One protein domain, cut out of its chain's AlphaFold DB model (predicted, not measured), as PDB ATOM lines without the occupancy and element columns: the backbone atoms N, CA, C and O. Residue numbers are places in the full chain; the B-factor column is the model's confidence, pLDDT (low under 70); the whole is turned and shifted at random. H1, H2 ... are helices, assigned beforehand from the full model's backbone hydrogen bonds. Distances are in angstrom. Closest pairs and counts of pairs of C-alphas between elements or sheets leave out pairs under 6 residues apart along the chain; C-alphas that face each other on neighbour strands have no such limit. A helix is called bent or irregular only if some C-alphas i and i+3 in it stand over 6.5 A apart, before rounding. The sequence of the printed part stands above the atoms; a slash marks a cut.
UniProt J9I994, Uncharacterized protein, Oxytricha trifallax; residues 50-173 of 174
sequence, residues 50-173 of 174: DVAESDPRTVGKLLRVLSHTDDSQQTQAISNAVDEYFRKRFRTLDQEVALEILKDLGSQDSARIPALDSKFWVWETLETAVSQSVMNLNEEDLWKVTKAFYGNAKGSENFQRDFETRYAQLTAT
ATOM      1  N   ASP A  50     -43.680  -0.271  28.415       93.44
ATOM      2  CA  ASP A  50     -43.991   0.074  27.033       93.44
ATOM      3  C   ASP A  50     -43.495  -1.009  26.060       93.44
ATOM      4  O   ASP A  50     -44.044  -1.189  24.972       93.44
ATOM      5  N   VAL A  51     -42.502  -1.809  26.474       95.38
ATOM      6  CA  VAL A  51     -42.029  -2.979  25.720       95.38
ATOM      7  C   VAL A  51     -43.165  -3.985  25.522       95.38
ATOM      8  O   VAL A  51     -43.364  -4.474  24.415       95.38
ATOM      9  N   ALA A  52     -43.950  -4.270  26.568       93.44
ATOM     10  CA  ALA A  52     -45.030  -5.259  26.524       93.44
ATOM     11  C   ALA A  52     -46.160  -4.880  25.550       93.44
ATOM     12  O   ALA A  52     -46.777  -5.767  24.956       93.44
ATOM     13  N   GLU A  53     -46.405  -3.577  25.401       92.06
ATOM     14  CA  GLU A  53     -47.476  -2.991  24.585       92.06
ATOM     15  C   GLU A  53     -47.042  -2.715  23.135       92.06
ATOM     16  O   GLU A  53     -47.870  -2.366  22.298       92.06
ATOM     17  N   SER A  54     -45.756  -2.890  22.824       95.12
ATOM     18  CA  SER A  54     -45.202  -2.628  21.495       95.12
ATOM     19  C   SER A  54     -45.418  -3.782  20.520       95.12
ATOM     20  O   SER A  54     -45.576  -4.946  20.906       95.12
ATOM     21  N   ASP A  55     -45.389  -3.467  19.226       96.00
ATOM     22  CA  ASP A  55     -45.358  -4.483  18.182       96.00
ATOM     23  C   ASP A  55     -43.966  -5.155  18.092       96.00
ATOM     24  O   ASP A  55     -42.948  -4.564  18.479       96.00
ATOM     25  N   PRO A  56     -43.887  -6.387  17.557       96.75
ATOM     26  CA  PRO A  56     -42.627  -7.120  17.452       96.75
ATOM     27  C   PRO A  56     -41.508  -6.418  16.686       96.75
ATOM     28  O   PRO A  56     -40.350  -6.558  17.074       96.75
ATOM     29  N   ARG A  57     -41.817  -5.655  15.632       96.56
ATOM     30  CA  ARG A  57     -40.797  -4.979  14.818       96.56
ATOM     31  C   ARG A  57     -40.194  -3.814  15.595       96.56
ATOM     32  O   ARG A  57     -38.979  -3.624  15.577       96.56
ATOM     33  N   THR A  58     -41.014  -3.089  16.353       96.75
ATOM     34  CA  THR A  58     -40.540  -2.051  17.279       96.75
ATOM     35  C   THR A  58     -39.658  -2.634  18.387       96.75
ATOM     36  O   THR A  58     -38.603  -2.072  18.680       96.75
ATOM     37  N   VAL A  59     -40.008  -3.793  18.960       97.62
ATOM     38  CA  VAL A  59     -39.119  -4.477  19.922       97.62
ATOM     39  C   VAL A  59     -37.836  -4.982  19.249       97.62
ATOM     40  O   VAL A  59     -36.767  -4.897  19.847       97.62
ATOM     41  N   GLY A  60     -37.897  -5.408  17.986       97.00
ATOM     42  CA  GLY A  60     -36.722  -5.697  17.160       97.00
ATOM     43  C   GLY A  60     -35.743  -4.525  17.078       97.00
ATOM     44  O   GLY A  60     -34.559  -4.680  17.377       97.00
ATOM     45  N   LYS A  61     -36.249  -3.320  16.788       96.25
ATOM     46  CA  LYS A  61     -35.445  -2.086  16.817       96.25
ATOM     47  C   LYS A  61     -34.840  -1.833  18.200       96.25
ATOM     48  O   LYS A  61     -33.705  -1.380  18.291       96.25
ATOM     49  N   LEU A  62     -35.561  -2.145  19.278       96.50
ATOM     50  CA  LEU A  62     -35.024  -2.035  20.635       96.50
ATOM     51  C   LEU A  62     -33.887  -3.039  20.900       96.50
ATOM     52  O   LEU A  62     -32.905  -2.660  21.532       96.50
ATOM     53  N   LEU A  63     -33.950  -4.274  20.385       96.50
ATOM     54  CA  LEU A  63     -32.808  -5.206  20.435       96.50
ATOM     55  C   LEU A  63     -31.590  -4.626  19.713       96.50
ATOM     56  O   LEU A  63     -30.474  -4.693  20.228       96.50
ATOM     57  N   ARG A  64     -31.817  -4.002  18.552       94.94
ATOM     58  CA  ARG A  64     -30.779  -3.296  17.795       94.94
ATOM     59  C   ARG A  64     -30.224  -2.095  18.560       94.94
ATOM     60  O   ARG A  64     -29.066  -1.752  18.404       94.94
ATOM     61  N   VAL A  65     -31.017  -1.432  19.391       94.69
ATOM     62  CA  VAL A  65     -30.511  -0.379  20.281       94.69
ATOM     63  C   VAL A  65     -29.651  -0.988  21.394       94.69
ATOM     64  O   VAL A  65     -28.537  -0.527  21.623       94.69
ATOM     65  N   LEU A  66     -30.117  -2.066  22.032       94.12
ATOM     66  CA  LEU A  66     -29.395  -2.756  23.108       94.12
ATOM     67  C   LEU A  66     -28.031  -3.319  22.671       94.12
ATOM     68  O   LEU A  66     -27.132  -3.436  23.499       94.12
ATOM     69  N   SER A  67     -27.840  -3.630  21.389       92.88
ATOM     70  CA  SER A  67     -26.549  -4.088  20.857       92.88
ATOM     71  C   SER A  67     -25.451  -3.027  20.816       92.88
ATOM     72  O   SER A  67     -24.282  -3.379  20.693       92.88
ATOM     73  N   HIS A  68     -25.800  -1.749  20.969       91.31
ATOM     74  CA  HIS A  68     -24.841  -0.645  21.076       91.31
ATOM     75  C   HIS A  68     -24.475  -0.331  22.534       91.31
ATOM     76  O   HIS A  68     -23.898   0.720  22.820       91.31
ATOM     77  N   THR A  69     -24.874  -1.195  23.470       90.25
ATOM     78  CA  THR A  69     -24.854  -0.915  24.905       90.25
ATOM     79  C   THR A  69     -24.262  -2.085  25.673       90.25
ATOM     80  O   THR A  69     -24.376  -3.242  25.261       90.25
ATOM     81  N   ASP A  70     -23.671  -1.782  26.824       87.56
ATOM     82  CA  ASP A  70     -23.193  -2.796  27.756       87.56
ATOM     83  C   ASP A  70     -24.330  -3.329  28.647       87.56
ATOM     84  O   ASP A  70     -25.417  -2.746  28.752       87.56
ATOM     85  N   ASP A  71     -24.065  -4.434  29.346       84.75
ATOM     86  CA  ASP A  71     -24.936  -4.929  30.418       84.75
ATOM     87  C   ASP A  71     -24.723  -4.096  31.694       84.75
ATOM     88  O   ASP A  71     -23.938  -4.436  32.580       84.75
ATOM     89  N   SER A  72     -25.390  -2.944  31.755       87.12
ATOM     90  CA  SER A  72     -25.374  -2.027  32.889       87.12
ATOM     91  C   SER A  72     -26.684  -2.107  33.669       87.12
ATOM     92  O   SER A  72     -27.717  -2.557  33.174       87.12
ATOM     93  N   GLN A  73     -26.687  -1.607  34.905       84.50
ATOM     94  CA  GLN A  73     -27.907  -1.558  35.717       84.50
ATOM     95  C   GLN A  73     -29.055  -0.813  35.003       84.50
ATOM     96  O   GLN A  73     -30.225  -1.153  35.173       84.50
ATOM     97  N   GLN A  74     -28.721   0.186  34.184       81.75
ATOM     98  CA  GLN A  74     -29.666   0.982  33.406       81.75
ATOM     99  C   GLN A  74     -30.295   0.177  32.261       81.75
ATOM    100  O   GLN A  74     -31.486   0.335  31.992       81.75
ATOM    101  N   THR A  75     -29.536  -0.709  31.606       89.94
ATOM    102  CA  THR A  75     -30.046  -1.544  30.506       89.94
ATOM    103  C   THR A  75     -30.777  -2.785  31.011       89.94
ATOM    104  O   THR A  75     -31.701  -3.251  30.345       89.94
ATOM    105  N   GLN A  76     -30.463  -3.272  32.218       92.50
ATOM    106  CA  GLN A  76     -31.064  -4.480  32.804       92.50
ATOM    107  C   GLN A  76     -32.589  -4.440  32.915       92.50
ATOM    108  O   GLN A  76     -33.254  -5.431  32.614       92.50
ATOM    109  N   ALA A  77     -33.176  -3.316  33.338       92.62
ATOM    110  CA  ALA A  77     -34.631  -3.211  33.459       92.62
ATOM    111  C   ALA A  77     -35.329  -3.395  32.099       92.62
ATOM    112  O   ALA A  77     -36.346  -4.084  32.004       92.62
ATOM    113  N   ILE A  78     -34.747  -2.818  31.046       95.19
ATOM    114  CA  ILE A  78     -35.268  -2.894  29.682       95.19
ATOM    115  C   ILE A  78     -34.995  -4.265  29.065       95.19
ATOM    116  O   ILE A  78     -35.913  -4.865  28.511       95.19
ATOM    117  N   SER A  79     -33.787  -4.812  29.209       96.19
ATOM    118  CA  SER A  79     -33.456  -6.135  28.671       96.19
ATOM    119  C   SER A  79     -34.250  -7.257  29.351       96.19
ATOM    120  O   SER A  79     -34.641  -8.213  28.686       96.19
ATOM    121  N   ASN A  80     -34.582  -7.130  30.640       97.12
ATOM    122  CA  ASN A  80     -35.494  -8.057  31.323       97.12
ATOM    123  C   ASN A  80     -36.938  -7.934  30.809       97.12
ATOM    124  O   ASN A  80     -37.617  -8.944  30.639       97.12
ATOM    125  N   ALA A  81     -37.419  -6.715  30.541       97.06
ATOM    126  CA  ALA A  81     -38.750  -6.517  29.963       97.06
ATOM    127  C   ALA A  81     -38.851  -7.074  28.535       97.06
ATOM    128  O   ALA A  81     -39.877  -7.639  28.160       97.06
ATOM    129  N   VAL A  82     -37.772  -6.961  27.763       98.06
ATOM    130  CA  VAL A  82     -37.619  -7.588  26.448       98.06
ATOM    131  C   VAL A  82     -37.641  -9.115  26.559       98.06
ATOM    132  O   VAL A  82     -38.373  -9.765  25.819       98.06
ATOM    133  N   ASP A  83     -36.906  -9.710  27.495       98.50
ATOM    134  CA  ASP A  83     -36.917 -11.167  27.683       98.50
ATOM    135  C   ASP A  83     -38.321 -11.684  28.038       98.50
ATOM    136  O   ASP A  83     -38.835 -12.614  27.415       98.50
ATOM    137  N   GLU A  84     -39.013 -10.993  28.946       98.50
ATOM    138  CA  GLU A  84     -40.409 -11.277  29.289       98.50
ATOM    139  C   GLU A  84     -41.369 -11.085  28.098       98.50
ATOM    140  O   GLU A  84     -42.346 -11.828  27.949       98.50
ATOM    141  N   TYR A  85     -41.104 -10.105  27.227       98.38
ATOM    142  CA  TYR A  85     -41.865  -9.876  25.999       98.38
ATOM    143  C   TYR A  85     -41.776 -11.067  25.042       98.38
ATOM    144  O   TYR A  85     -42.809 -11.519  24.533       98.38
ATOM    145  N   PHE A  86     -40.565 -11.584  24.817       98.62
ATOM    146  CA  PHE A  86     -40.343 -12.747  23.959       98.62
ATOM    147  C   PHE A  86     -40.895 -14.020  24.598       98.62
ATOM    148  O   PHE A  86     -41.597 -14.764  23.919       98.62
ATOM    149  N   ARG A  87     -40.740 -14.208  25.917       98.56
ATOM    150  CA  ARG A  87     -41.349 -15.331  26.650       98.56
ATOM    151  C   ARG A  87     -42.850 -15.446  26.396       98.56
ATOM    152  O   ARG A  87     -43.362 -16.532  26.140       98.56
ATOM    153  N   LYS A  88     -43.571 -14.322  26.453       98.12
ATOM    154  CA  LYS A  88     -45.024 -14.271  26.204       98.12
ATOM    155  C   LYS A  88     -45.417 -14.570  24.757       98.12
ATOM    156  O   LYS A  88     -46.583 -14.859  24.513       98.12
ATOM    157  N   ARG A  89     -44.475 -14.477  23.819       98.12
ATOM    158  CA  ARG A  89     -44.670 -14.742  22.386       98.12
ATOM    159  C   ARG A  89     -44.001 -16.030  21.924       98.12
ATOM    160  O   ARG A  89     -43.922 -16.291  20.723       98.12
ATOM    161  N   PHE A  90     -43.530 -16.845  22.862       98.12
ATOM    162  CA  PHE A  90     -42.954 -18.138  22.550       98.12
ATOM    163  C   PHE A  90     -43.945 -18.971  21.725       98.12
ATOM    164  O   PHE A  90     -45.095 -19.147  22.125       98.12
ATOM    165  N   ARG A  91     -43.499 -19.461  20.559       96.56
ATOM    166  CA  ARG A  91     -44.300 -20.197  19.553       96.56
ATOM    167  C   ARG A  91     -45.434 -19.415  18.875       96.56
ATOM    168  O   ARG A  91     -46.166 -20.001  18.087       96.56
ATOM    169  N   THR A  92     -45.590 -18.124  19.155       97.69
ATOM    170  CA  THR A  92     -46.600 -17.270  18.504       97.69
ATOM    171  C   THR A  92     -45.987 -16.093  17.752       97.69
ATOM    172  O   THR A  92     -46.723 -15.319  17.143       97.69
ATOM    173  N   LEU A  93     -44.668 -15.901  17.844       98.19
ATOM    174  CA  LEU A  93     -43.960 -14.909  17.050       98.19
ATOM    175  C   LEU A  93     -43.965 -15.341  15.582       98.19
ATOM    176  O   LEU A  93     -43.618 -16.473  15.260       98.19
ATOM    177  N   ASP A  94     -44.358 -14.414  14.717       97.88
ATOM    178  CA  ASP A  94     -44.358 -14.624  13.279       97.88
ATOM    179  C   ASP A  94     -42.934 -14.848  12.739       97.88
ATOM    180  O   ASP A  94     -41.984 -14.166  13.137       97.88
ATOM    181  N   GLN A  95     -42.797 -15.814  11.830       97.88
ATOM    182  CA  GLN A  95     -41.511 -16.217  11.264       97.88
ATOM    183  C   GLN A  95     -40.858 -15.089  10.456       97.88
ATOM    184  O   GLN A  95     -39.648 -14.890  10.562       97.88
ATOM    185  N   GLU A  96     -41.627 -14.358   9.643       97.94
ATOM    186  CA  GLU A  96     -41.104 -13.277   8.799       97.94
ATOM    187  C   GLU A  96     -40.540 -12.159   9.675       97.94
ATOM    188  O   GLU A  96     -39.403 -11.724   9.496       97.94
ATOM    189  N   VAL A  97     -41.292 -11.777  10.706       98.31
ATOM    190  CA  VAL A  97     -40.848 -10.814  11.717       98.31
ATOM    191  C   VAL A  97     -39.586 -11.291  12.442       98.31
ATOM    192  O   VAL A  97     -38.654 -10.509  12.620       98.31
ATOM    193  N   ALA A  98     -39.528 -12.552  12.876       98.50
ATOM    194  CA  ALA A  98     -38.353 -13.085  13.567       98.50
ATOM    195  C   ALA A  98     -37.105 -13.072  12.670       98.50
ATOM    196  O   ALA A  98     -36.025 -12.684  13.121       98.50
ATOM    197  N   LEU A  99     -37.257 -13.430  11.390       98.38
ATOM    198  CA  LEU A  99     -36.182 -13.359  10.402       98.38
ATOM    199  C   LEU A  99     -35.696 -11.927  10.191       98.38
ATOM    200  O   LEU A  99     -34.490 -11.708  10.145       98.38
ATOM    201  N   GLU A 100     -36.592 -10.948  10.084       98.12
ATOM    202  CA  GLU A 100     -36.190  -9.545   9.974       98.12
ATOM    203  C   GLU A 100     -35.370  -9.078  11.176       98.12
ATOM    204  O   GLU A 100     -34.315  -8.473  10.994       98.12
ATOM    205  N   ILE A 101     -35.816  -9.408  12.393       98.19
ATOM    206  CA  ILE A 101     -35.096  -9.081  13.629       98.19
ATOM    207  C   ILE A 101     -33.687  -9.681  13.593       98.19
ATOM    208  O   ILE A 101     -32.705  -8.982  13.832       98.19
ATOM    209  N   LEU A 102     -33.571 -10.968  13.266       98.06
ATOM    210  CA  LEU A 102     -32.285 -11.664  13.222       98.06
ATOM    211  C   LEU A 102     -31.360 -11.115  12.134       98.06
ATOM    212  O   LEU A 102     -30.165 -10.954  12.375       98.06
ATOM    213  N   LYS A 103     -31.894 -10.786  10.954       97.50
ATOM    214  CA  LYS A 103     -31.117 -10.180   9.867       97.50
ATOM    215  C   LYS A 103     -30.590  -8.804  10.255       97.50
ATOM    216  O   LYS A 103     -29.442  -8.489   9.952       97.50
ATOM    217  N   ASP A 104     -31.407  -8.001  10.928       95.94
ATOM    218  CA  ASP A 104     -31.025  -6.674  11.409       95.94
ATOM    219  C   ASP A 104     -29.931  -6.759  12.486       95.94
ATOM    220  O   ASP A 104     -28.923  -6.055  12.407       95.94
ATOM    221  N   LEU A 105     -30.056  -7.696  13.432       96.19
ATOM    222  CA  LEU A 105     -29.014  -7.981  14.425       96.19
ATOM    223  C   LEU A 105     -27.715  -8.487  13.778       96.19
ATOM    224  O   LEU A 105     -26.633  -8.003  14.098       96.19
ATOM    225  N   GLY A 106     -27.811  -9.420  12.831       96.06
ATOM    226  CA  GLY A 106     -26.663  -9.988  12.120       96.06
ATOM    227  C   GLY A 106     -25.952  -9.017  11.175       96.06
ATOM    228  O   GLY A 106     -24.791  -9.227  10.824       96.06
ATOM    229  N   SER A 107     -26.622  -7.934  10.774       94.94
ATOM    230  CA  SER A 107     -26.053  -6.906   9.893       94.94
ATOM    231  C   SER A 107     -25.125  -5.927  10.618       94.94
ATOM    232  O   SER A 107     -24.506  -5.091   9.970       94.94
ATOM    233  N   GLN A 108     -25.017  -6.008  11.943       88.88
ATOM    234  CA  GLN A 108     -24.178  -5.104  12.729       88.88
ATOM    235  C   GLN A 108     -22.712  -5.517  12.741       88.88
ATOM    236  O   GLN A 108     -22.393  -6.694  12.596       88.88
ATOM    237  N   ASP A 109     -21.807  -4.571  12.986       84.75
ATOM    238  CA  ASP A 109     -20.373  -4.868  13.090       84.75
ATOM    239  C   ASP A 109     -20.047  -5.700  14.337       84.75
ATOM    240  O   ASP A 109     -19.227  -6.619  14.272       84.75
ATOM    241  N   SER A 110     -20.732  -5.434  15.456       83.38
ATOM    242  CA  SER A 110     -20.596  -6.248  16.663       83.38
ATOM    243  C   SER A 110     -21.319  -7.580  16.502       83.38
ATOM    244  O   SER A 110     -22.513  -7.627  16.215       83.38
ATOM    245  N   ALA A 111     -20.597  -8.674  16.734       77.19
ATOM    246  CA  ALA A 111     -21.181 -10.010  16.736       77.19
ATOM    247  C   ALA A 111     -21.951 -10.310  18.039       77.19
ATOM    248  O   ALA A 111     -22.902 -11.087  18.019       77.19
ATOM    249  N   ARG A 112     -21.564  -9.688  19.163       91.69
ATOM    250  CA  ARG A 112     -22.104  -9.980  20.500       91.69
ATOM    251  C   ARG A 112     -22.909  -8.808  21.054       91.69
ATOM    252  O   ARG A 112     -22.523  -7.653  20.885       91.69
ATOM    253  N   ILE A 113     -23.985  -9.123  21.770       93.06
ATOM    254  CA  ILE A 113     -24.904  -8.186  22.416       93.06
ATOM    255  C   ILE A 113     -24.909  -8.458  23.932       93.06
ATOM    256  O   ILE A 113     -25.728  -9.250  24.409       93.06
ATOM    257  N   PRO A 114     -24.029  -7.804  24.717       93.56
ATOM    258  CA  PRO A 114     -23.869  -8.093  26.145       93.56
ATOM    259  C   PRO A 114     -25.174  -7.999  26.944       93.56
ATOM    260  O   PRO A 114     -25.489  -8.886  27.735       93.56
ATOM    261  N   ALA A 115     -25.996  -6.981  26.669       94.19
ATOM    262  CA  ALA A 115     -27.281  -6.777  27.342       94.19
ATOM    263  C   ALA A 115     -28.285  -7.940  27.155       94.19
ATOM    264  O   ALA A 115     -29.270  -8.030  27.896       94.19
ATOM    265  N   LEU A 116     -28.055  -8.829  26.178       95.06
ATOM    266  CA  LEU A 116     -28.901  -9.984  25.862       95.06
ATOM    267  C   LEU A 116     -28.258 -11.339  26.212       95.06
ATOM    268  O   LEU A 116     -28.893 -12.377  26.010       95.06
ATOM    269  N   ASP A 117     -27.042 -11.365  26.768       93.88
ATOM    270  CA  ASP A 117     -26.301 -12.608  27.036       93.88
ATOM    271  C   ASP A 117     -27.085 -13.571  27.946       93.88
ATOM    272  O   ASP A 117     -27.126 -14.780  27.703       93.88
ATOM    273  N   SER A 118     -27.749 -13.036  28.974       94.75
ATOM    274  CA  SER A 118     -28.547 -13.804  29.943       94.75
ATOM    275  C   SER A 118     -30.024 -13.968  29.558       94.75
ATOM    276  O   SER A 118     -30.783 -14.581  30.308       94.75
ATOM    277  N   LYS A 119     -30.460 -13.420  28.415       97.06
ATOM    278  CA  LYS A 119     -31.881 -13.333  28.034       97.06
ATOM    279  C   LYS A 119     -32.311 -14.545  27.216       97.06
ATOM    280  O   LYS A 119     -32.361 -14.509  25.990       97.06
ATOM    281  N   PHE A 120     -32.538 -15.653  27.920       97.31
ATOM    282  CA  PHE A 120     -32.858 -16.952  27.326       97.31
ATOM    283  C   PHE A 120     -34.047 -16.889  26.357       97.31
ATOM    284  O   PHE A 120     -33.958 -17.409  25.246       97.31
ATOM    285  N   TRP A 121     -35.139 -16.224  26.743       98.50
ATOM    286  CA  TRP A 121     -36.378 -16.249  25.971       98.50
ATOM    287  C   TRP A 121     -36.295 -15.474  24.667       98.50
ATOM    288  O   TRP A 121     -36.992 -15.844  23.724       98.50
ATOM    289  N   VAL A 122     -35.447 -14.446  24.591       98.50
ATOM    290  CA  VAL A 122     -35.166 -13.740  23.329       98.50
ATOM    291  C   VAL A 122     -34.682 -14.735  22.281       98.50
ATOM    292  O   VAL A 122     -35.283 -14.863  21.217       98.50
ATOM    293  N   TRP A 123     -33.635 -15.487  22.612       98.31
ATOM    294  CA  TRP A 123     -32.991 -16.404  21.676       98.31
ATOM    295  C   TRP A 123     -33.848 -17.635  21.389       98.31
ATOM    296  O   TRP A 123     -34.033 -17.978  20.225       98.31
ATOM    297  N   GLU A 124     -34.445 -18.232  22.423       98.44
ATOM    298  CA  GLU A 124     -35.305 -19.416  22.299       98.44
ATOM    299  C   GLU A 124     -36.547 -19.137  21.432       98.44
ATOM    300  O   GLU A 124     -36.951 -19.950  20.597       98.44
ATOM    301  N   THR A 125     -37.154 -17.955  21.595       98.69
ATOM    302  CA  THR A 125     -38.336 -17.561  20.814       98.69
ATOM    303  C   THR A 125     -37.979 -17.271  19.363       98.69
ATOM    304  O   THR A 125     -38.716 -17.693  18.470       98.69
ATOM    305  N   LEU A 126     -36.863 -16.577  19.118       98.62
ATOM    306  CA  LEU A 126     -36.387 -16.295  17.764       98.62
ATOM    307  C   LEU A 126     -36.021 -17.586  17.027       98.62
ATOM    308  O   LEU A 126     -36.498 -17.785  15.915       98.62
ATOM    309  N   GLU A 127     -35.254 -18.483  17.655       98.38
ATOM    310  CA  GLU A 127     -34.893 -19.790  17.086       98.38
ATOM    311  C   GLU A 127     -36.140 -20.594  16.725       98.38
ATOM    312  O   GLU A 127     -36.299 -21.025  15.583       98.38
ATOM    313  N   THR A 128     -37.061 -20.741  17.681       98.38
ATOM    314  CA  THR A 128     -38.303 -21.488  17.469       98.38
ATOM    315  C   THR A 128     -39.071 -20.954  16.264       98.38
ATOM    316  O   THR A 128     -39.524 -21.745  15.436       98.38
ATOM    317  N   ALA A 129     -39.184 -19.628  16.145       98.38
ATOM    318  CA  ALA A 129     -39.912 -18.983  15.060       98.38
ATOM    319  C   ALA A 129     -39.264 -19.210  13.686       98.38
ATOM    320  O   ALA A 129     -39.990 -19.324  12.704       98.38
ATOM    321  N   VAL A 130     -37.930 -19.297  13.597       98.12
ATOM    322  CA  VAL A 130     -37.228 -19.402  12.304       98.12
ATOM    323  C   VAL A 130     -36.742 -20.805  11.947       98.12
ATOM    324  O   VAL A 130     -36.367 -21.021  10.795       98.12
ATOM    325  N   SER A 131     -36.775 -21.757  12.881       95.94
ATOM    326  CA  SER A 131     -36.280 -23.136  12.719       95.94
ATOM    327  C   SER A 131     -36.686 -23.791  11.392       95.94
ATOM    328  O   SER A 131     -35.843 -24.273  10.645       95.94
ATOM    329  N   GLN A 132     -37.965 -23.712  11.025       93.94
ATOM    330  CA  GLN A 132     -38.497 -24.340   9.808       93.94
ATOM    331  C   GLN A 132     -38.085 -23.638   8.503       93.94
ATOM    332  O   GLN A 132     -38.278 -24.178   7.415       93.94
ATOM    333  N   SER A 133     -37.523 -22.434   8.596       95.56
ATOM    334  CA  SER A 133     -37.184 -21.594   7.445       95.56
ATOM    335  C   SER A 133     -35.711 -21.618   7.061       95.56
ATOM    336  O   SER A 133     -35.387 -21.215   5.944       95.56
ATOM    337  N   VAL A 134     -34.831 -22.118   7.938       96.06
ATOM    338  CA  VAL A 134     -33.370 -22.098   7.741       96.06
ATOM    339  C   VAL A 134     -32.979 -22.711   6.400       96.06
ATOM    340  O   VAL A 134     -32.227 -22.109   5.635       96.06
ATOM    341  N   MET A 135     -33.575 -23.853   6.058       96.81
ATOM    342  CA  MET A 135     -33.286 -24.576   4.817       96.81
ATOM    343  C   MET A 135     -33.672 -23.816   3.539       96.81
ATOM    344  O   MET A 135     -33.218 -24.175   2.454       96.81
ATOM    345  N   ASN A 136     -34.477 -22.759   3.655       96.69
ATOM    346  CA  ASN A 136     -34.952 -21.948   2.536       96.69
ATOM    347  C   ASN A 136     -34.240 -20.591   2.431       96.69
ATOM    348  O   ASN A 136     -34.510 -19.837   1.497       96.69
ATOM    349  N   LEU A 137     -33.337 -20.261   3.359       97.25
ATOM    350  CA  LEU A 137     -32.602 -18.998   3.315       97.25
ATOM    351  C   LEU A 137     -31.624 -18.977   2.136       97.25
ATOM    352  O   LEU A 137     -30.992 -19.986   1.806       97.25
ATOM    353  N   ASN A 138     -31.499 -17.816   1.492       96.75
ATOM    354  CA  ASN A 138     -30.394 -17.546   0.572       96.75
ATOM    355  C   ASN A 138     -29.086 -17.353   1.363       96.75
ATOM    356  O   ASN A 138     -29.101 -17.278   2.589       96.75
ATOM    357  N   GLU A 139     -27.959 -17.276   0.659       96.50
ATOM    358  CA  GLU A 139     -26.633 -17.171   1.278       96.50
ATOM    359  C   GLU A 139     -26.475 -15.941   2.184       96.50
ATOM    360  O   GLU A 139     -26.006 -16.068   3.314       96.50
ATOM    361  N   GLU A 140     -26.916 -14.766   1.730       96.94
ATOM    362  CA  GLU A 140     -26.796 -13.518   2.491       96.94
ATOM    363  C   GLU A 140     -27.620 -13.556   3.786       96.94
ATOM    364  O   GLU A 140     -27.138 -13.196   4.863       96.94
ATOM    365  N   ASP A 141     -28.868 -14.006   3.691       97.81
ATOM    366  CA  ASP A 141     -29.771 -14.120   4.829       97.81
ATOM    367  C   ASP A 141     -29.294 -15.190   5.811       97.81
ATOM    368  O   ASP A 141     -29.320 -14.959   7.021       97.81
ATOM    369  N   LEU A 142     -28.822 -16.332   5.302       97.56
ATOM    370  CA  LEU A 142     -28.230 -17.390   6.113       97.56
ATOM    371  C   LEU A 142     -27.041 -16.847   6.904       97.56
ATOM    372  O   LEU A 142     -26.984 -17.026   8.116       97.56
ATOM    373  N   TRP A 143     -26.129 -16.128   6.242       96.38
ATOM    374  CA  TRP A 143     -24.971 -15.519   6.889       96.38
ATOM    375  C   TRP A 143     -25.369 -14.568   8.021       96.38
ATOM    376  O   TRP A 143     -24.842 -14.677   9.129       96.38
ATOM    377  N   LYS A 144     -26.323 -13.658   7.778       97.06
ATOM    378  CA  LYS A 144     -26.784 -12.705   8.802       97.06
ATOM    379  C   LYS A 144     -27.412 -13.418   9.995       97.06
ATOM    380  O   LYS A 144     -27.067 -13.117  11.135       97.06
ATOM    381  N   VAL A 145     -28.300 -14.381   9.749       97.56
ATOM    382  CA  VAL A 145     -28.955 -15.134  10.825       97.56
ATOM    383  C   VAL A 145     -27.924 -15.946  11.619       97.56
ATOM    384  O   VAL A 145     -27.908 -15.862  12.848       97.56
ATOM    385  N   THR A 146     -27.008 -16.648  10.946       96.00
ATOM    386  CA  THR A 146     -25.908 -17.375  11.595       96.00
ATOM    387  C   THR A 146     -25.067 -16.438  12.452       96.00
ATOM    388  O   THR A 146     -24.820 -16.739  13.616       96.00
ATOM    389  N   LYS A 147     -24.680 -15.268  11.932       95.81
ATOM    390  CA  LYS A 147     -23.902 -14.275  12.682       95.81
ATOM    391  C   LYS A 147     -24.633 -13.791  13.935       95.81
ATOM    392  O   LYS A 147     -23.996 -13.682  14.981       95.81
ATOM    393  N   ALA A 148     -25.946 -13.560  13.862       96.62
ATOM    394  CA  ALA A 148     -26.745 -13.162  15.020       96.62
ATOM    395  C   ALA A 148     -26.729 -14.226  16.134       96.62
ATOM    396  O   ALA A 148     -26.570 -13.881  17.303       96.62
ATOM    397  N   PHE A 149     -26.838 -15.514  15.797       96.88
ATOM    398  CA  PHE A 149     -26.799 -16.594  16.790       96.88
ATOM    399  C   PHE A 149     -25.378 -16.910  17.274       96.88
ATOM    400  O   PHE A 149     -25.109 -16.882  18.476       96.88
ATOM    401  N   TYR A 150     -24.449 -17.161  16.351       94.81
ATOM    402  CA  TYR A 150     -23.084 -17.598  16.666       94.81
ATOM    403  C   TYR A 150     -22.297 -16.499  17.374       94.81
ATOM    404  O   TYR A 150     -21.585 -16.777  18.337       94.81
ATOM    405  N   GLY A 151     -22.479 -15.239  16.966       93.25
ATOM    406  CA  GLY A 151     -21.856 -14.092  17.623       93.25
ATOM    407  C   GLY A 151     -22.257 -13.928  19.092       93.25
ATOM    408  O   GLY A 151     -21.495 -13.374  19.883       93.25
ATOM    409  N   ASN A 152     -23.412 -14.477  19.477       95.38
ATOM    410  CA  ASN A 152     -23.930 -14.456  20.843       95.38
ATOM    411  C   ASN A 152     -23.785 -15.805  21.573       95.38
ATOM    412  O   ASN A 152     -24.251 -15.933  22.706       95.38
ATOM    413  N   ALA A 153     -23.146 -16.804  20.949       95.19
ATOM    414  CA  ALA A 153     -23.086 -18.186  21.435       95.19
ATOM    415  C   ALA A 153     -24.485 -18.749  21.770       95.19
ATOM    416  O   ALA A 153     -24.721 -19.297  22.850       95.19
ATOM    417  N   LYS A 154     -25.437 -18.547  20.850       96.69
ATOM    418  CA  LYS A 154     -26.840 -18.971  20.951       96.69
ATOM    419  C   LYS A 154     -27.201 -19.934  19.826       96.69
ATOM    420  O   LYS A 154     -26.479 -20.040  18.840       96.69
ATOM    421  N   GLY A 155     -28.351 -20.585  19.968       95.62
ATOM    422  CA  GLY A 155     -28.836 -21.596  19.034       95.62
ATOM    423  C   GLY A 155     -28.638 -23.007  19.587       95.62
ATOM    424  O   GLY A 155     -27.548 -23.321  20.069       95.62
ATOM    425  N   SER A 156     -29.659 -23.860  19.515       96.56
ATOM    426  CA  SER A 156     -29.521 -25.282  19.851       96.56
ATOM    427  C   SER A 156     -28.604 -26.022  18.870       96.56
ATOM    428  O   SER A 156     -28.413 -25.602  17.731       96.56
ATOM    429  N   GLU A 157     -28.057 -27.170  19.280       96.00
ATOM    430  CA  GLU A 157     -27.194 -27.992  18.415       96.00
ATOM    431  C   GLU A 157     -27.888 -28.434  17.119       96.00
ATOM    432  O   GLU A 157     -27.264 -28.495  16.061       96.00
ATOM    433  N   ASN A 158     -29.188 -28.742  17.182       95.31
ATOM    434  CA  ASN A 158     -29.949 -29.117  15.990       95.31
ATOM    435  C   ASN A 158     -30.081 -27.930  15.036       95.31
ATOM    436  O   ASN A 158     -29.854 -28.079  13.842       95.31
ATOM    437  N   PHE A 159     -30.371 -26.751  15.577       95.50
ATOM    438  CA  PHE A 159     -30.488 -25.533  14.791       95.50
ATOM    439  C   PHE A 159     -29.151 -25.108  14.164       95.50
ATOM    440  O   PHE A 159     -29.102 -24.706  13.004       95.50
ATOM    441  N   GLN A 160     -28.041 -25.284  14.884       95.44
ATOM    442  CA  GLN A 160     -26.689 -25.104  14.344       95.44
ATOM    443  C   GLN A 160     -26.400 -26.073  13.187       95.44
ATOM    444  O   GLN A 160     -25.916 -25.658  12.133       95.44
ATOM    445  N   ARG A 161     -26.772 -27.350  13.333       96.25
ATOM    446  CA  ARG A 161     -26.628 -28.355  12.268       96.25
ATOM    447  C   ARG A 161     -27.427 -27.993  11.014       96.25
ATOM    448  O   ARG A 161     -26.959 -28.251   9.902       96.25
ATOM    449  N   ASP A 162     -28.604 -27.393  11.171       96.38
ATOM    450  CA  ASP A 162     -29.417 -26.942  10.038       96.38
ATOM    451  C   ASP A 162     -28.709 -25.825   9.250       96.38
ATOM    452  O   ASP A 162     -28.693 -25.864   8.016       96.38
ATOM    453  N   PHE A 163     -28.036 -24.882   9.928       95.62
ATOM    454  CA  PHE A 163     -27.209 -23.872   9.256       95.62
ATOM    455  C   PHE A 163     -26.046 -24.487   8.484       95.62
ATOM    456  O   PHE A 163     -25.837 -24.143   7.321       95.62
ATOM    457  N   GLU A 164     -25.303 -25.405   9.106       95.38
ATOM    458  CA  GLU A 164     -24.174 -26.092   8.468       95.38
ATOM    459  C   GLU A 164     -24.626 -26.871   7.231       95.38
ATOM    460  O   GLU A 164     -24.019 -26.778   6.161       95.38
ATOM    461  N   THR A 165     -25.746 -27.585   7.355       96.94
ATOM    462  CA  THR A 165     -26.349 -28.339   6.254       96.94
ATOM    463  C   THR A 165     -26.751 -27.408   5.118       96.94
ATOM    464  O   THR A 165     -26.431 -27.667   3.956       96.94
ATOM    465  N   ARG A 166     -27.427 -26.297   5.429       96.88
ATOM    466  CA  ARG A 166     -27.839 -25.325   4.416       96.88
ATOM    467  C   ARG A 166     -26.639 -24.661   3.738       96.88
ATOM    468  O   ARG A 166     -26.636 -24.516   2.517       96.88
ATOM    469  N   TYR A 167     -25.611 -24.302   4.498       95.25
ATOM    470  CA  TYR A 167     -24.378 -23.728   3.962       95.25
ATOM    471  C   TYR A 167     -23.668 -24.693   2.998       95.25
ATOM    472  O   TYR A 167     -23.255 -24.298   1.904       95.25
ATOM    473  N   ALA A 168     -23.599 -25.982   3.341       96.06
ATOM    474  CA  ALA A 168     -23.045 -27.006   2.457       96.06
ATOM    475  C   ALA A 168     -23.837 -27.134   1.141       96.06
ATOM    476  O   ALA A 168     -23.240 -27.251   0.074       96.06
ATOM    477  N   GLN A 169     -25.172 -27.047   1.182       96.06
ATOM    478  CA  GLN A 169     -26.002 -27.067  -0.032       96.06
ATOM    479  C   GLN A 169     -25.725 -25.876  -0.957       96.06
ATOM    480  O   GLN A 169     -25.670 -26.041  -2.174       96.06
ATOM    481  N   LEU A 170     -25.551 -24.681  -0.388       94.62
ATOM    482  CA  LEU A 170     -25.283 -23.467  -1.162       94.62
ATOM    483  C   LEU A 170     -23.902 -23.501  -1.826       94.62
ATOM    484  O   LEU A 170     -23.761 -23.088  -2.972       94.62
ATOM    485  N   THR A 171     -22.900 -24.046  -1.137       92.62
ATOM    486  CA  THR A 171     -21.515 -24.102  -1.633       92.62
ATOM    487  C   THR A 171     -21.245 -25.268  -2.586       92.62
ATOM    488  O   THR A 171     -20.403 -25.135  -3.466       92.62
ATOM    489  N   ALA A 172     -21.985 -26.377  -2.488       87.31
ATOM    490  CA  ALA A 172     -21.855 -27.533  -3.386       87.31
ATOM    491  C   ALA A 172     -22.435 -27.317  -4.800       87.31
ATOM    492  O   ALA A 172     -22.362 -28.214  -5.638       87.31
ATOM    493  N   THR A 173     -23.058 -26.164  -5.059       72.00
ATOM    494  CA  THR A 173     -23.700 -25.849  -6.349       72.00
ATOM    495  C   THR A 173     -22.727 -25.182  -7.346       72.00
ATOM    496  O   THR A 173     -23.126 -24.845  -8.461       72.00
TER     497      THR A 173
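AT A GLANCE: This is residues 50 to 173 of the 174 residues of an uncharacterized protein of Oxytricha trifallax (UniProt J9I994). Picture an elongated body of helices: a three-helix bundle of H5, H6 and H7 makes one end, H1, H2 and H3 make the other, and H4 lies in the middle, side by side with H2 and crossing H5 and H6. H5, with a kink of 50 degrees near residue 130, links the two ends, its first part on H3 and its later part on H4 and H7. The printed part has 124 residues with seven named helices, H1 to H7 in chain order, and no named strand; the class is all helix. It is compact, with a radius of gyration of the C-alphas of 14.0 A, and spans 48 by 28 by 22 A.

IN THESE COORDINATES: Find C-alpha 50 at (-43.991, 0.074, 27.033), where H1, residues 50 to 53, begins. H2 follows at residues 56 to 66, and H3 at residues 73 to 87, 21.3 A long; H3 is neither bent nor irregular, but only just, as C-alphas 74 and 77 are 6.5 A apart. H4 holds residues 95 to 106, 16.1 A. Look for C-alpha 120 at (-32.858, -16.952, 27.326): there H5, residues 120 to 136, begins and runs 25.4 A; it is irregular, with C-alphas 129 and 132 7.6 A apart. H6 takes residues 139 to 150, 15.8 A. H7, residues 157 to 171, runs 21.2 A to C-alpha 171 at (-21.515, -24.102, -1.633).

HOW THE PARTS SIT: Start at H1, which touches H3; their closest C-alphas, Ala 52 and Tyr 85, are 5.6 A apart. H2 and H3 form a helical hairpin and only just touch, with 3 pairs of C-alphas within 8 A, the closest Val 59 and Val 82 at 7.4 A. H2 touches H4 at a shallow tilt of 15 degrees, the same way, with C-alphas Gly 60 and Ile 101 closest at 5.2 A. H3 touches H5 with residues 82 to 87 alone, C-alphas Arg 87 and Trp 121 closest at 5.1 A. H4 is about perpendicular to H6, at 75 degrees, and touches it, C-alphas Gly 106 and Lys 144 closest at 4.3 A. H4 touches residues 126 to 133 of H5 alone, C-alphas Gln 95 and Ala 129 closest at 5.0 A. H5, H6 and H7 form an up-and-down bundle, each running against the one before. H5 and H6 are close but not clearly touching, C-alphas Val 134 and Leu 142 closest at 7.2 A. H6 and H7, a helical hairpin, touch at Glu 139 and Leu 170, their closest C-alphas, 6.9 A apart. H5 touches H7, C-alphas Met 135 and Arg 166 closest at 5.5 A. Each O i to N i+4 pair is within hydrogen-bond range in H2, H4, H6 and H7; H3 has 9 of 11, H5 9 of 13, and H1 is too short for such a pair.

THE WHOLE: The farthest C-alphas, Gln 73 and Thr 173, are 48.8 A apart. The printed part has no cut. The link from H4 to H5, residues 107 to 119, is long. The mean pLDDT of the printed part is 95.1, and no printed residue is under 70.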